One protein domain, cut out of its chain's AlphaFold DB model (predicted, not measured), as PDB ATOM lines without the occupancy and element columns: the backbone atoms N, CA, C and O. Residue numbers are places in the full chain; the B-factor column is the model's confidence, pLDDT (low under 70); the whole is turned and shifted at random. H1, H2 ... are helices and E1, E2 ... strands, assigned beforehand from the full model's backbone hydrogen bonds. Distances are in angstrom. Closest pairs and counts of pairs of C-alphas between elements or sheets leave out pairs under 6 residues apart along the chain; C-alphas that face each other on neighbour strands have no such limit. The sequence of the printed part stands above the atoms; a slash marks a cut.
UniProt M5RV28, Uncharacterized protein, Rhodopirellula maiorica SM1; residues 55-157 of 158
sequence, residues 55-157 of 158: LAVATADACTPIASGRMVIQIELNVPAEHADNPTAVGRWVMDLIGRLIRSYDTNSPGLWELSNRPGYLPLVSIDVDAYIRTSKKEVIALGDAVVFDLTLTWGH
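What this domain is: This is residues 55 to 157 of the 158 residues of an uncharacterized protein of Rhodopirellula maiorica SM1 (UniProt M5RV28). A long, twisted ribbon of antiparallel strands has two helices over one face: two long strands, E1 and E4, run side by side, and E2 and E3 lie one after the other along the far side of E4. H1 runs lengthwise over E4, the short H2 is over E2, and residues 55 to 68, with no named element, loop out beyond the end of the ribbon where E1 begins and E4 ends. The printed part has 103 residues, with two named helices and four named strands: along the chain E1 comes first, the helices H1 and H2 follow, and the other three strands come after them; the sheet is branched, with E4 the antiparallel neighbour of each of the other strands, and the class is mixed, helices and strands, with under half of the residues in named elements. The whole is loose, with a radius of gyration of the C-alphas of 17.2 A, and elongated, spanning 58 by 31 by 19 A.

How they stand to each other: In the sheet, E4, residues 146 to 155, has E1, residues 69 to 78, on one side, antiparallel at 163 degrees; N 73 and O 151 are within hydrogen-bond range at 2.8 A. On the other side of E4 the pairing is staggered. E2, residues 124 to 129, is antiparallel to it at 156 degrees, with N 128 and O 152 at 2.9 A. E3, residues 133 to 135, forms a hairpin with E4, antiparallel at 144 degrees, with N 133 and O 148 at 2.8 A. E2 and E3 are apart. H1, residues 87 to 102, is on the sheet at a height of 9.7 A. It lies over E4, with 8 of its C-alphas falling there, and only just not over E3, on which 2 fall. It runs along the strands, at 26 degrees to E4 on the local plane; the closest C-alphas of H1 and E4, those of Val 94 and Val 147, are 7.8 A apart. H2, residues 112 to 116, is on the same face over E2, at a height of 9.5 A; the closest C-alphas of H2 and E2, those of Ser 116 and Leu 124, are 5.5 A apart. H1, with residues 101 to 102 alone, only just touches H2, with 3 pairs of C-alphas within 8 A, the closest being those of Ile 102 and Leu 112 at 5.0 A. In H1 and H2 every O i to N i+4 pair is within hydrogen-bond range.

Where its parts are: E1 is 29.7 A long from C-alpha 69 at (183.685, 288.800, 373.998) to C-alpha 78. H1 measures 22.5 A and starts with C-alpha 87 at (202.316, 278.525, 402.343). E4 measures 28.7 A and ends with C-alpha 155 at (182.372, 283.884, 375.714).

The domain as a whole: The farthest C-alphas, those of Cys 63 and Asp 85, are 58.3 A apart. The printed part has no cut and no long link. The mean pLDDT of the printed part is 72.9; residues under 70 include 55 to 68 and 136 to 144.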
ATOM      1  N   LEU A  55     183.965 294.571 375.731       42.72
ATOM      2  CA  LEU A  55     183.028 293.724 374.999       42.72
ATOM      3  C   LEU A  55     183.351 293.876 373.507       42.72
ATOM      4  O   LEU A  55     183.317 294.983 372.974       42.72
ATOM      5  N   ALA A  56     183.742 292.789 372.846       43.94
ATOM      6  CA  ALA A  56     184.153 292.810 371.447       43.94
ATOM      7  C   ALA A  56     183.458 291.685 370.686       43.94
ATOM      8  O   ALA A  56     183.790 290.523 370.876       43.94
ATOM      9  N   VAL A  57     182.537 292.058 369.801       43.06
ATOM     10  CA  VAL A  57     181.837 291.137 368.903       43.06
ATOM     11  C   VAL A  57     182.745 290.824 367.712       43.06
ATOM     12  O   VAL A  57     183.095 291.729 366.955       43.06
ATOM     13  N   ALA A  58     183.119 289.558 367.533       48.47
ATOM     14  CA  ALA A  58     183.770 289.076 366.317       48.47
ATOM     15  C   ALA A  58     182.743 288.324 365.458       48.47
ATOM     16  O   ALA A  58     182.232 287.284 365.862       48.47
ATOM     17  N   THR A  59     182.411 288.866 364.284       48.28
ATOM     18  CA  THR A  59     181.503 288.226 363.323       48.28
ATOM     19  C   THR A  59     182.280 287.281 362.411       48.28
ATOM     20  O   THR A  59     183.166 287.738 361.687       48.28
ATOM     21  N   ALA A  60     181.909 286.003 362.385       50.25
ATOM     22  CA  ALA A  60     182.258 285.092 361.302       50.25
ATOM     23  C   ALA A  60     180.969 284.745 360.533       50.25
ATOM     24  O   ALA A  60     180.135 283.985 361.011       50.25
ATOM     25  N   ASP A  61     180.829 285.356 359.358       45.69
ATOM     26  CA  ASP A  61     179.853 285.083 358.294       45.69
ATOM     27  C   ASP A  61     178.388 285.570 358.369       45.69
ATOM     28  O   ASP A  61     177.806 285.907 359.395       45.69
ATOM     29  N   ALA A  62     177.862 285.720 357.149       50.03
ATOM     30  CA  ALA A  62     176.783 286.577 356.678       50.03
ATOM     31  C   ALA A  62     175.456 286.564 357.472       50.03
ATOM     32  O   ALA A  62     174.846 285.530 357.727       50.03
ATOM     33  N   CYS A  63     174.932 287.779 357.675       54.88
ATOM     34  CA  CYS A  63     173.555 288.158 358.034       54.88
ATOM     35  C   CYS A  63     173.142 288.228 359.514       54.88
ATOM     36  O   CYS A  63     172.149 288.902 359.785       54.88
ATOM     37  N   THR A  64     173.875 287.659 360.479       51.25
ATOM     38  CA  THR A  64     173.491 287.801 361.902       51.25
ATOM     39  C   THR A  64     174.708 288.006 362.803       51.25
ATOM     40  O   THR A  64     175.596 287.157 362.806       51.25
ATOM     41  N   PRO A  65     174.791 289.102 363.580       52.00
ATOM     42  CA  PRO A  65     175.872 289.271 364.542       52.00
ATOM     43  C   PRO A  65     175.772 288.206 365.639       52.00
ATOM     44  O   PRO A  65     174.758 288.102 366.328       52.00
ATOM     45  N   ILE A  66     176.840 287.429 365.810       57.25
ATOM     46  CA  ILE A  66     177.002 286.480 366.912       57.25
ATOM     47  C   ILE A  66     177.729 287.212 368.036       57.25
ATOM     48  O   ILE A  66     178.887 287.596 367.880       57.25
ATOM     49  N   ALA A  67     177.053 287.437 369.161       61.94
ATOM     50  CA  ALA A  67     177.669 288.089 370.307       61.94
ATOM     51  C   ALA A  67     178.798 287.210 370.875       61.94
ATOM     52  O   ALA A  67     178.588 286.042 371.205       61.94
ATOM     53  N   SER A  68     179.988 287.790 370.989       67.81
ATOM     54  CA  SER A  68     181.163 287.196 371.623       67.81
ATOM     55  C   SER A  68     181.928 288.274 372.390       67.81
ATOM     56  O   SER A  68     181.645 289.469 372.252       67.81
ATOM     57  N   GLY A  69     182.860 287.866 373.248       70.69
ATOM     58  CA  GLY A  69     183.685 288.800 373.998       70.69
ATOM     59  C   GLY A  69     184.672 288.132 374.945       70.69
ATOM     60  O   GLY A  69     184.687 286.914 375.122       70.69
ATOM     61  N   ARG A  70     185.509 288.969 375.565       71.56
ATOM     62  CA  ARG A  70     186.479 288.569 376.584       71.56
ATOM     63  C   ARG A  70     186.341 289.478 377.800       71.56
ATOM     64  O   ARG A  70     186.307 290.695 377.656       71.56
ATOM     65  N   MET A  71     186.280 288.889 378.983       73.25
ATOM     66  CA  MET A  71     186.256 289.584 380.266       73.25
ATOM     67  C   MET A  71     187.491 289.181 381.068       73.25
ATOM     68  O   MET A  71     187.881 288.018 381.033       73.25
ATOM     69  N   VAL A  72     188.101 290.132 381.770       73.12
ATOM     70  CA  VAL A  72     189.149 289.859 382.759       73.12
ATOM     71  C   VAL A  72     188.600 290.274 384.116       73.12
ATOM     72  O   VAL A  72     188.054 291.368 384.244       73.12
ATOM     73  N   ILE A  73     188.684 289.377 385.091       76.12
ATOM     74  CA  ILE A  73     188.179 289.560 386.448       76.12
ATOM     75  C   ILE A  73     189.346 289.334 387.399       76.12
ATOM     76  O   ILE A  73     189.872 288.228 387.455       76.12
ATOM     77  N   GLN A  74     189.708 290.357 388.166       77.62
ATOM     78  CA  GLN A  74     190.661 290.223 389.260       77.62
ATOM     79  C   GLN A  74     189.905 289.824 390.530       77.62
ATOM     80  O   GLN A  74     188.914 290.458 390.898       77.62
ATOM     81  N   ILE A  75     190.352 288.756 391.186       75.81
ATOM     82  CA  ILE A  75     189.776 288.260 392.435       75.81
ATOM     83  C   ILE A  75     190.780 288.461 393.557       75.81
ATOM     84  O   ILE A  75     191.908 287.982 393.483       75.81
ATOM     85  N   GLU A  76     190.331 289.125 394.618       78.38
ATOM     86  CA  GLU A  76     191.127 289.423 395.803       78.38
ATOM     87  C   GLU A  76     190.471 288.813 397.037       78.38
ATOM     88  O   GLU A  76     189.303 289.075 397.338       78.38
ATOM     89  N   LEU A  77     191.216 287.980 397.761       77.19
ATOM     90  CA  LEU A  77     190.707 287.250 398.918       77.19
ATOM     91  C   LEU A  77     191.679 287.344 400.084       77.19
ATOM     92  O   LEU A  77     192.869 287.068 399.944       77.19
ATOM     93  N   ASN A  78     191.153 287.648 401.266       82.25
ATOM     94  CA  ASN A  78     191.932 287.573 402.497       82.25
ATOM     95  C   ASN A  78     192.332 286.122 402.781       82.25
ATOM     96  O   ASN A  78     191.494 285.219 402.715       82.25
ATOM     97  N   VAL A  79     193.597 285.904 403.146       82.38
ATOM     98  CA  VAL A  79     194.077 284.581 403.554       82.38
ATOM     99  C   VAL A  79     193.415 284.191 404.884       82.38
ATOM    100  O   VAL A  79     193.485 284.968 405.844       82.38
ATOM    101  N   PRO A  80     192.795 282.998 404.985       81.31
ATOM    102  CA  PRO A  80     192.230 282.520 406.242       81.31
ATOM    103  C   PRO A  80     193.300 282.417 407.332       81.31
ATOM    104  O   PRO A  80     194.426 281.975 407.081       81.31
ATOM    105  N   ALA A  81     192.954 282.809 408.560       84.25
ATOM    106  CA  ALA A  81     193.904 282.867 409.672       84.25
ATOM    107  C   ALA A  81     194.530 281.492 409.974       84.25
ATOM    108  O   ALA A  81     195.707 281.406 410.311       84.25
ATOM    109  N   GLU A  82     193.768 280.416 409.780       84.88
ATOM    110  CA  GLU A  82     194.197 279.023 409.922       84.88
ATOM    111  C   GLU A  82     195.228 278.567 408.874       84.88
ATOM    112  O   GLU A  82     195.854 277.517 409.033       84.88
ATOM    113  N   HIS A  83     195.407 279.323 407.789       84.88
ATOM    114  CA  HIS A  83     196.334 279.004 406.702       84.88
ATOM    115  C   HIS A  83     197.513 279.978 406.618       84.88
ATOM    116  O   HIS A  83     198.510 279.651 405.975       84.88
ATOM    117  N   ALA A  84     197.435 281.134 407.289       82.44
ATOM    118  CA  ALA A  84     198.384 282.241 407.159       82.44
ATOM    119  C   ALA A  84     199.860 281.821 407.313       82.44
ATOM    120  O   ALA A  84     200.712 282.248 406.527       82.44
ATOM    121  N   ASP A  85     200.155 280.924 408.256       87.38
ATOM    122  CA  ASP A  85     201.525 280.494 408.564       87.38
ATOM    123  C   ASP A  85     202.018 279.300 407.721       87.38
ATOM    124  O   ASP A  85     203.167 278.878 407.851       87.38
ATOM    125  N   ASN A  86     201.182 278.740 406.835       87.06
ATOM    126  CA  ASN A  86     201.525 277.574 406.017       87.06
ATOM    127  C   ASN A  86     201.325 277.859 404.514       87.06
ATOM    128  O   ASN A  86     200.220 277.684 403.994       87.06
ATOM    129  N   PRO A  87     202.395 278.215 403.773       85.88
ATOM    130  CA  PRO A  87     202.316 278.525 402.343       85.88
ATOM    131  C   PRO A  87     201.701 277.407 401.491       85.88
ATOM    132  O   PRO A  87     200.959 277.680 400.551       85.88
ATOM    133  N   THR A  88     201.956 276.144 401.839       88.50
ATOM    134  CA  THR A  88     201.380 274.993 401.131       88.50
ATOM    135  C   THR A  88     199.875 274.883 401.371       88.50
ATOM    136  O   THR A  88     199.135 274.525 400.456       88.50
ATOM    137  N   ALA A  89     199.410 275.194 402.586       84.12
ATOM    138  CA  ALA A  89     197.982 275.221 402.897       84.12
ATOM    139  C   ALA A  89     197.271 276.356 402.149       84.12
ATOM    140  O   ALA A  89     196.218 276.111 401.570       84.12
ATOM    141  N   VAL A  90     197.884 277.545 402.073       85.50
ATOM    142  CA  VAL A  90     197.369 278.662 401.261       85.50
ATOM    143  C   VAL A  90     197.257 278.251 399.797       85.50
ATOM    144  O   VAL A  90     196.188 278.381 399.216       85.50
ATOM    145  N   GLY A  91     198.317 277.686 399.210       82.50
ATOM    146  CA  GLY A  91     198.293 277.266 397.809       82.50
ATOM    147  C   GLY A  91     197.199 276.239 397.507       82.50
ATOM    148  O   GLY A  91     196.504 276.365 396.503       82.50
ATOM    149  N   ARG A  92     196.990 275.254 398.389       83.12
ATOM    150  CA  ARG A  92     195.886 274.288 398.248       83.12
ATOM    151  C   ARG A  92     194.522 274.956 398.366       83.12
ATOM    152  O   ARG A  92     193.682 274.737 397.507       83.12
ATOM    153  N   TRP A  93     194.333 275.801 399.376       86.00
ATOM    154  CA  TRP A  93     193.091 276.545 399.582       86.00
ATOM    155  C   TRP A  93     192.723 277.402 398.360       86.00
ATOM    156  O   TRP A  93     191.582 277.352 397.907       86.00
ATOM    157  N   VAL A  94     193.692 278.118 397.779       83.81
ATOM    158  CA  VAL A  94     193.492 278.925 396.563       83.81
ATOM    159  C   VAL A  94     193.094 278.045 395.381       83.81
ATOM    160  O   VAL A  94     192.108 278.335 394.710       83.81
ATOM    161  N   MET A  95     193.820 276.950 395.139       83.12
ATOM    162  CA  MET A  95     193.519 276.048 394.022       83.12
ATOM    163  C   MET A  95     192.160 275.357 394.178       83.12
ATOM    164  O   MET A  95     191.433 275.225 393.196       83.12
ATOM    165  N   ASP A  96     191.787 274.964 395.397       79.94
ATOM    166  CA  ASP A  96     190.471 274.394 395.689       79.94
ATOM    167  C   ASP A  96     189.357 275.422 395.451       79.94
ATOM    168  O   ASP A  96     188.301 275.085 394.914       79.94
ATOM    169  N   LEU A  97     189.589 276.686 395.819       82.25
ATOM    170  CA  LEU A  97     188.641 277.777 395.608       82.25
ATOM    171  C   LEU A  97     188.463 278.090 394.120       82.25
ATOM    172  O   LEU A  97     187.328 278.132 393.647       82.25
ATOM    173  N   ILE A  98     189.563 278.241 393.375       81.56
ATOM    174  CA  ILE A  98     189.553 278.415 391.914       81.56
ATOM    175  C   ILE A  98     188.834 277.236 391.257       81.56
ATOM    176  O   ILE A  98     187.950 277.430 390.424       81.56
ATOM    177  N   GLY A  99     189.172 276.011 391.669       75.88
ATOM    178  CA  GLY A  99     188.551 274.791 391.173       75.88
ATOM    179  C   GLY A  99     187.036 274.821 391.350       75.88
ATOM    180  O   GLY A  99     186.315 274.646 390.374       75.88
ATOM    181  N   ARG A 100     186.550 275.131 392.559       78.62
ATOM    182  CA  ARG A 100     185.110 275.240 392.856       78.62
ATOM    183  C   ARG A 100     184.422 276.360 392.088       78.62
ATOM    184  O   ARG A 100     183.282 276.184 391.671       78.62
ATOM    185  N   LEU A 101     185.092 277.496 391.909       78.88
ATOM    186  CA  LEU A 101     184.556 278.623 391.153       78.88
ATOM    187  C   LEU A 101     184.362 278.258 389.676       78.88
ATOM    188  O   LEU A 101     183.338 278.593 389.090       78.88
ATOM    189  N   ILE A 102     185.318 277.545 389.083       82.81
ATOM    190  CA  ILE A 102     185.261 277.130 387.678       82.81
ATOM    191  C   ILE A 102     184.288 275.970 387.489       82.81
ATOM    192  O   ILE A 102     183.426 276.024 386.610       82.81
ATOM    193  N   ARG A 103     184.447 274.925 388.304       81.81
ATOM    194  CA  ARG A 103     183.678 273.681 388.275       81.81
ATOM    195  C   ARG A 103     183.464 273.149 389.683       81.81
ATOM    196  O   ARG A 103     184.329 272.487 390.258       81.81
ATOM    197  N   SER A 104     182.285 273.408 390.230       77.44
ATOM    198  CA  SER A 104     181.933 272.942 391.569       77.44
ATOM    199  C   SER A 104     181.447 271.495 391.589       77.44
ATOM    200  O   SER A 104     181.519 270.857 392.638       77.44
ATOM    201  N   TYR A 105     180.924 270.986 390.463       73.31
ATOM    202  CA  TYR A 105     180.171 269.727 390.381       73.31
ATOM    203  C   TYR A 105     178.978 269.618 391.359       73.31
ATOM    204  O   TYR A 105     178.395 268.543 391.500       73.31
ATOM    205  N   ASP A 106     178.579 270.715 392.006       72.00
ATOM    206  CA  ASP A 106     177.414 270.797 392.887       72.00
ATOM    207  C   ASP A 106     176.259 271.454 392.128       72.00
ATOM    208  O   ASP A 106     176.346 272.593 391.670       72.00
ATOM    209  N   THR A 107     175.142 270.741 391.998       68.88
ATOM    210  CA  THR A 107     173.954 271.249 391.306       68.88
ATOM    211  C   THR A 107     173.311 272.433 392.023       68.88
ATOM    212  O   THR A 107     172.706 273.274 391.347       68.88
ATOM    213  N   ASN A 108     173.458 272.513 393.351       70.31
ATOM    214  CA  ASN A 108     172.909 273.580 394.192       70.31
ATOM    215  C   ASN A 108     173.828 274.805 394.259       70.31
ATOM    216  O   ASN A 108     173.348 275.914 394.485       70.31
ATOM    217  N   SER A 109     175.123 274.607 394.007       69.88
ATOM    218  CA  SER A 109     176.147 275.657 394.016       69.88
ATOM    219  C   SER A 109     176.998 275.574 392.744       69.88
ATOM    220  O   SER A 109     178.196 275.310 392.839       69.88
ATOM    221  N   PRO A 110     176.409 275.715 391.541       69.19
ATOM    222  CA  PRO A 110     177.118 275.492 390.281       69.19
ATOM    223  C   PRO A 110     178.277 276.482 390.100       69.19
ATOM    224  O   PRO A 110     178.144 277.662 390.424       69.19
ATOM    225  N   GLY A 111     179.393 275.998 389.555       73.88
ATOM    226  CA  GLY A 111     180.503 276.835 389.112       73.88
ATOM    227  C   GLY A 111     180.197 277.522 387.779       73.88
ATOM    228  O   GLY A 111     179.150 277.314 387.158       73.88
ATOM    229  N   LEU A 112     181.129 278.356 387.318       79.56
ATOM    230  CA  LEU A 112     180.993 279.137 386.086       79.56
ATOM    231  C   LEU A 112     180.728 278.251 384.861       79.56
ATOM    232  O   LEU A 112     179.904 278.599 384.017       79.56
ATOM    233  N   TRP A 113     181.380 277.090 384.775       80.12
ATOM    234  CA  TRP A 113     181.219 276.174 383.647       80.12
ATOM    235  C   TRP A 113     179.875 275.435 383.658       80.12
ATOM    236  O   TRP A 113     179.277 275.176 382.613       80.12
ATOM    237  N   GLU A 114     179.366 275.063 384.833       78.50
ATOM    238  CA  GLU A 114     178.033 274.466 384.935       78.50
ATOM    239  C   GLU A 114     176.931 275.494 384.656       78.50
ATOM    240  O   GLU A 114     175.876 275.133 384.129       78.50
ATOM    241  N   LEU A 115     177.171 276.763 384.996       77.50
ATOM    242  CA  LEU A 115     176.272 277.874 384.694       77.50
ATOM    243  C   LEU A 115     176.253 278.216 383.203       77.50
ATOM    244  O   LEU A 115     175.173 278.431 382.666       77.50
ATOM    245  N   SER A 116     177.398 278.196 382.515       76.75
ATOM    246  CA  SER A 116     177.499 278.590 381.100       76.75
ATOM    247  C   SER A 116     176.659 277.748 380.136       76.75
ATOM    248  O   SER A 116     176.354 278.184 379.031       76.75
ATOM    249  N   ASN A 117     176.275 276.542 380.554       67.06
ATOM    250  CA  ASN A 117     175.435 275.626 379.784       67.06
ATOM    251  C   ASN A 117     173.932 275.791 380.080       67.06
ATOM    252  O   ASN A 117     173.117 275.013 379.582       67.06
ATOM    253  N   ARG A 118     173.546 276.764 380.916       69.81
ATOM    254  CA  ARG A 118     172.153 277.014 381.303       69.81
ATOM    255  C   ARG A 118     171.579 278.220 380.549       69.81
ATOM    256  O   ARG A 118     172.291 279.198 380.326       69.81
ATOM    257  N   PRO A 119     170.277 278.203 380.207       58.47
ATOM    258  CA  PRO A 119     169.607 279.372 379.644       58.47
ATOM    259  C   PRO A 119     169.758 280.602 380.550       58.47
ATOM    260  O   PRO A 119     169.602 280.495 381.765       58.47
ATOM    261  N   GLY A 120     170.039 281.761 379.951       63.94
ATOM    262  CA  GLY A 120     170.218 283.031 380.668       63.94
ATOM    263  C   GLY A 120     171.652 283.333 381.118       63.94
ATOM    264  O   GLY A 120     171.894 284.423 381.620       63.94
ATOM    265  N   TYR A 121     172.603 282.420 380.907       68.25
ATOM    266  CA  TYR A 121     174.022 282.639 381.205       68.25
ATOM    267  C   TYR A 121     174.845 282.814 379.926       68.25
ATOM    268  O   TYR A 121     174.457 282.355 378.850       68.25
ATOM    269  N   LEU A 122     175.995 283.488 380.045       70.38
ATOM    270  CA  LEU A 122     176.926 283.656 378.930       70.38
ATOM    271  C   LEU A 122     177.502 282.293 378.503       70.38
ATOM    272  O   LEU A 122     177.994 281.554 379.362       70.38
ATOM    273  N   PRO A 123     177.506 281.968 377.196       75.44
ATOM    274  CA  PRO A 123     178.129 280.751 376.699       75.44
ATOM    275  C   PRO A 123     179.650 280.901 376.777       75.44
ATOM    276  O   PRO A 123     180.267 281.566 375.945       75.44
ATOM    277  N   LEU A 124     180.257 280.327 377.811       82.31
ATOM    278  CA  LEU A 124     181.703 280.356 378.009       82.31
ATOM    279  C   LEU A 124     182.391 279.405 377.023       82.31
ATOM    280  O   LEU A 124     182.049 278.229 376.930       82.31
ATOM    281  N   VAL A 125     183.384 279.937 376.316       85.75
ATOM    282  CA  VAL A 125     184.271 279.224 375.389       85.75
ATOM    283  C   VAL A 125     185.545 278.791 376.112       85.75
ATOM    284  O   VAL A 125     185.966 277.643 375.984       85.75
ATOM    285  N   SER A 126     186.149 279.698 376.887       85.69
ATOM    286  CA  SER A 126     187.321 279.407 377.718       85.69
ATOM    287  C   SER A 126     187.249 280.132 379.056       85.69
ATOM    288  O   SER A 126     186.638 281.198 379.178       85.69
ATOM    289  N   ILE A 127     187.883 279.521 380.053       86.75
ATOM    290  CA  ILE A 127     188.181 280.128 381.344       86.75
ATOM    291  C   ILE A 127     189.661 279.880 381.587       86.75
ATOM    292  O   ILE A 127     190.078 278.730 381.726       86.75
ATOM    293  N   ASP A 128     190.431 280.952 381.625       86.88
ATOM    294  CA  ASP A 128     191.864 280.924 381.863       86.88
ATOM    295  C   ASP A 128     192.139 281.559 383.225       86.88
ATOM    296  O   ASP A 128     191.544 282.582 383.574       86.88
ATOM    297  N   VAL A 129     193.011 280.927 384.006       83.62
ATOM    298  CA  VAL A 129     193.413 281.407 385.330       83.62
ATOM    299  C   VAL A 129     194.890 281.720 385.281       83.62
ATOM    300  O   VAL A 129     195.700 280.821 385.040       83.62
ATOM    301  N   ASP A 130     195.234 282.976 385.522       78.56
ATOM    302  CA  ASP A 130     196.628 283.354 385.688       78.56
ATOM    303  C   ASP A 130     197.124 282.941 387.081       78.56
ATOM    304  O   ASP A 130     196.350 282.670 388.005       78.56
ATOM    305  N   ALA A 131     198.445 282.830 387.239       76.62
ATOM    306  CA  ALA A 131     199.030 282.447 388.519       76.62
ATOM    307  C   ALA A 131     198.601 283.420 389.627       76.62
ATOM    308  O   ALA A 131     198.564 284.633 389.425       76.62
ATOM    309  N   TYR A 132     198.325 282.889 390.818       82.00
ATOM    310  CA  TYR A 132     197.994 283.735 391.954       82.00
ATOM    311  C   TYR A 132     199.247 284.383 392.553       82.00
ATOM    312  O   TYR A 132     200.334 283.797 392.581       82.00
ATOM    313  N   ILE A 133     199.068 285.578 393.102       83.38
ATOM    314  CA  ILE A 133     200.066 286.324 393.860       83.38
ATOM    315  C   ILE A 133     199.560 286.439 395.294       83.38
ATOM    316  O   ILE A 133     198.404 286.777 395.525       83.38
ATOM    317  N   ARG A 134     200.421 286.170 396.278       81.56
ATOM    318  CA  ARG A 134     200.123 286.476 397.680       81.56
ATOM    319  C   ARG A 134     200.750 287.816 398.031       81.56
ATOM    320  O   ARG A 134     201.970 287.941 397.977       81.56
ATOM    321  N   THR A 135     199.936 288.789 398.410       76.88
ATOM    322  CA  THR A 135     200.401 290.071 398.938       76.88
ATOM    323  C   THR A 135     200.468 289.986 400.451       76.88
ATOM    324  O   THR A 135     199.479 289.648 401.103       76.88
ATOM    325  N   SER A 136     201.626 290.287 401.030       62.62
ATOM    326  CA  SER A 136     201.772 290.346 402.482       62.62
ATOM    327  C   SER A 136     201.344 291.709 403.038       62.62
ATOM    328  O   SER A 136     201.463 292.743 402.376       62.62
ATOM    329  N   LYS A 137     200.987 291.747 404.333       57.38
ATOM    330  CA  LYS A 137     200.715 292.991 405.092       57.38
ATOM    331  C   LYS A 137     201.814 294.056 404.972       57.38
ATOM    332  O   LYS A 137     201.557 295.224 405.251       57.38
ATOM    333  N   LYS A 138     203.045 293.652 404.641       52.72
ATOM    334  CA  LYS A 138     204.193 294.553 404.479       52.72
ATOM    335  C   LYS A 138     204.233 295.219 403.103       52.72
ATOM    336  O   LYS A 138     204.813 296.290 402.991       52.72
ATOM    337  N   GLU A 139     203.653 294.587 402.088       53.28
ATOM    338  CA  GLU A 139     203.713 295.032 400.692       53.28
ATOM    339  C   GLU A 139     202.534 295.932 400.335       53.28
ATOM    340  O   GLU A 139     202.725 296.937 399.657       53.28
ATOM    341  N   VAL A 140     201.336 295.633 400.849       54.22
ATOM    342  CA  VAL A 140     200.160 296.488 400.659       54.22
ATOM    343  C   VAL A 140     199.420 296.649 401.985       54.22
ATOM    344  O   VAL A 140     198.620 295.805 402.387       54.22
ATOM    345  N   ILE A 141     199.690 297.763 402.674       47.00
ATOM    346  CA  ILE A 141     199.136 298.072 404.008       47.00
ATOM    347  C   ILE A 141     197.600 298.065 403.996       47.00
ATOM    348  O   ILE A 141     196.989 297.682 404.993       47.00
ATOM    349  N   ALA A 142     196.989 298.462 402.873       50.16
ATOM    350  CA  ALA A 142     195.543 298.453 402.704       50.16
ATOM    351  C   ALA A 142     194.988 297.021 402.644       50.16
ATOM    352  O   ALA A 142     194.118 296.709 403.440       50.16
ATOM    353  N   LEU A 143     195.511 296.143 401.779       50.66
ATOM    354  CA  LEU A 143     194.959 294.797 401.532       50.66
ATOM    355  C   LEU A 143     195.219 293.795 402.661       50.66
ATOM    356  O   LEU A 143     194.410 292.910 402.920       50.66
ATOM    357  N   GLY A 144     196.336 293.931 403.367       69.81
ATOM    358  CA  GLY A 144     196.717 292.972 404.391       69.81
ATOM    359  C   GLY A 144     197.349 291.696 403.820       69.81
ATOM    360  O   GLY A 144     198.185 291.780 402.929       69.81
ATOM    361  N   ASP A 145     197.050 290.530 404.405       77.12
ATOM    362  CA  ASP A 145     197.533 289.232 403.902       77.12
ATOM    363  C   ASP A 145     196.455 288.636 402.998       77.12
ATOM    364  O   ASP A 145     195.420 288.171 403.483       77.12
ATOM    365  N   ALA A 146     196.679 288.724 401.694       80.69
ATOM    366  CA  ALA A 146     195.679 288.423 400.684       80.69
ATOM    367  C   ALA A 146     196.284 287.648 399.516       80.69
ATOM    368  O   ALA A 146     197.495 287.660 399.287       80.69
ATOM    369  N   VAL A 147     195.419 286.963 398.781       82.06
ATOM    370  CA  VAL A 147     195.732 286.342 397.501       82.06
ATOM    371  C   VAL A 147     194.959 287.065 396.412       82.06
ATOM    372  O   VAL A 147     193.766 287.321 396.563       82.06
ATOM    373  N   VAL A 148     195.657 287.356 395.320       80.81
ATOM    374  CA  VAL A 148     195.127 287.985 394.116       80.81
ATOM    375  C   VAL A 148     195.353 287.049 392.940       80.81
ATOM    376  O   VAL A 148     196.445 286.494 392.802       80.81
ATOM    377  N   PHE A 149     194.346 286.848 392.102       78.94
ATOM    378  CA  PHE A 149     194.493 286.126 390.840       78.94
ATOM    379  C   PHE A 149     193.506 286.642 389.802       78.94
ATOM    380  O   PHE A 149     192.414 287.095 390.151       78.94
ATOM    381  N   ASP A 150     193.880 286.510 388.532       81.00
ATOM    382  CA  ASP A 150     193.053 286.945 387.415       81.00
ATOM    383  C   ASP A 150     192.372 285.753 386.745       81.00
ATOM    384  O   ASP A 150     192.965 284.694 386.515       81.00
ATOM    385  N   LEU A 151     191.100 285.949 386.411       82.75
ATOM    386  CA  LEU A 151     190.317 285.075 385.556       82.75
ATOM    387  C   LEU A 151     190.041 285.778 384.238       82.75
ATOM    388  O   LEU A 151     189.369 286.809 384.192       82.75
ATOM    389  N   THR A 152     190.491 285.178 383.147       82.81
ATOM    390  CA  THR A 152     190.057 285.551 381.808       82.81
ATOM    391  C   THR A 152     188.901 284.644 381.389       82.81
ATOM    392  O   THR A 152     189.055 283.431 381.289       82.81
ATOM    393  N   LEU A 153     187.745 285.232 381.092       83.31
ATOM    394  CA  LEU A 153     186.589 284.543 380.526       83.31
ATOM    395  C   LEU A 153     186.446 284.920 379.056       83.31
ATOM    396  O   LEU A 153     186.289 286.098 378.733       83.31
ATOM    397  N   THR A 154     186.431 283.933 378.167       82.50
ATOM    398  CA  THR A 154     186.047 284.126 376.764       82.50
ATOM    399  C   THR A 154     184.658 283.549 376.563       82.50
ATOM    400  O   THR A 154     184.405 282.415 376.966       82.50
ATOM    401  N   TRP A 155     183.754 284.301 375.942       79.25
ATOM    402  CA  TRP A 155     182.372 283.884 375.714       79.25
ATOM    403  C   TRP A 155     181.922 284.157 374.278       79.25
ATOM    404  O   TRP A 155     182.467 285.024 373.592       79.25
ATOM    405  N   GLY A 156     180.924 283.406 373.827       71.44
ATOM    406  CA  GLY A 156     180.370 283.478 372.478       71.44
ATOM    407  C   GLY A 156     180.130 282.096 371.880       71.44
ATOM    408  O   GLY A 156     180.178 281.084 372.579       71.44
ATOM    409  N   HIS A 157     179.875 282.055 370.576       63.50
ATOM    410  CA  HIS A 157     179.835 280.807 369.816       63.50
ATOM    411  C   HIS A 157     181.185 280.583 369.120       63.50
ATOM    412  O   HIS A 157     181.791 281.547 368.650       63.50
TER     413      HIS A 157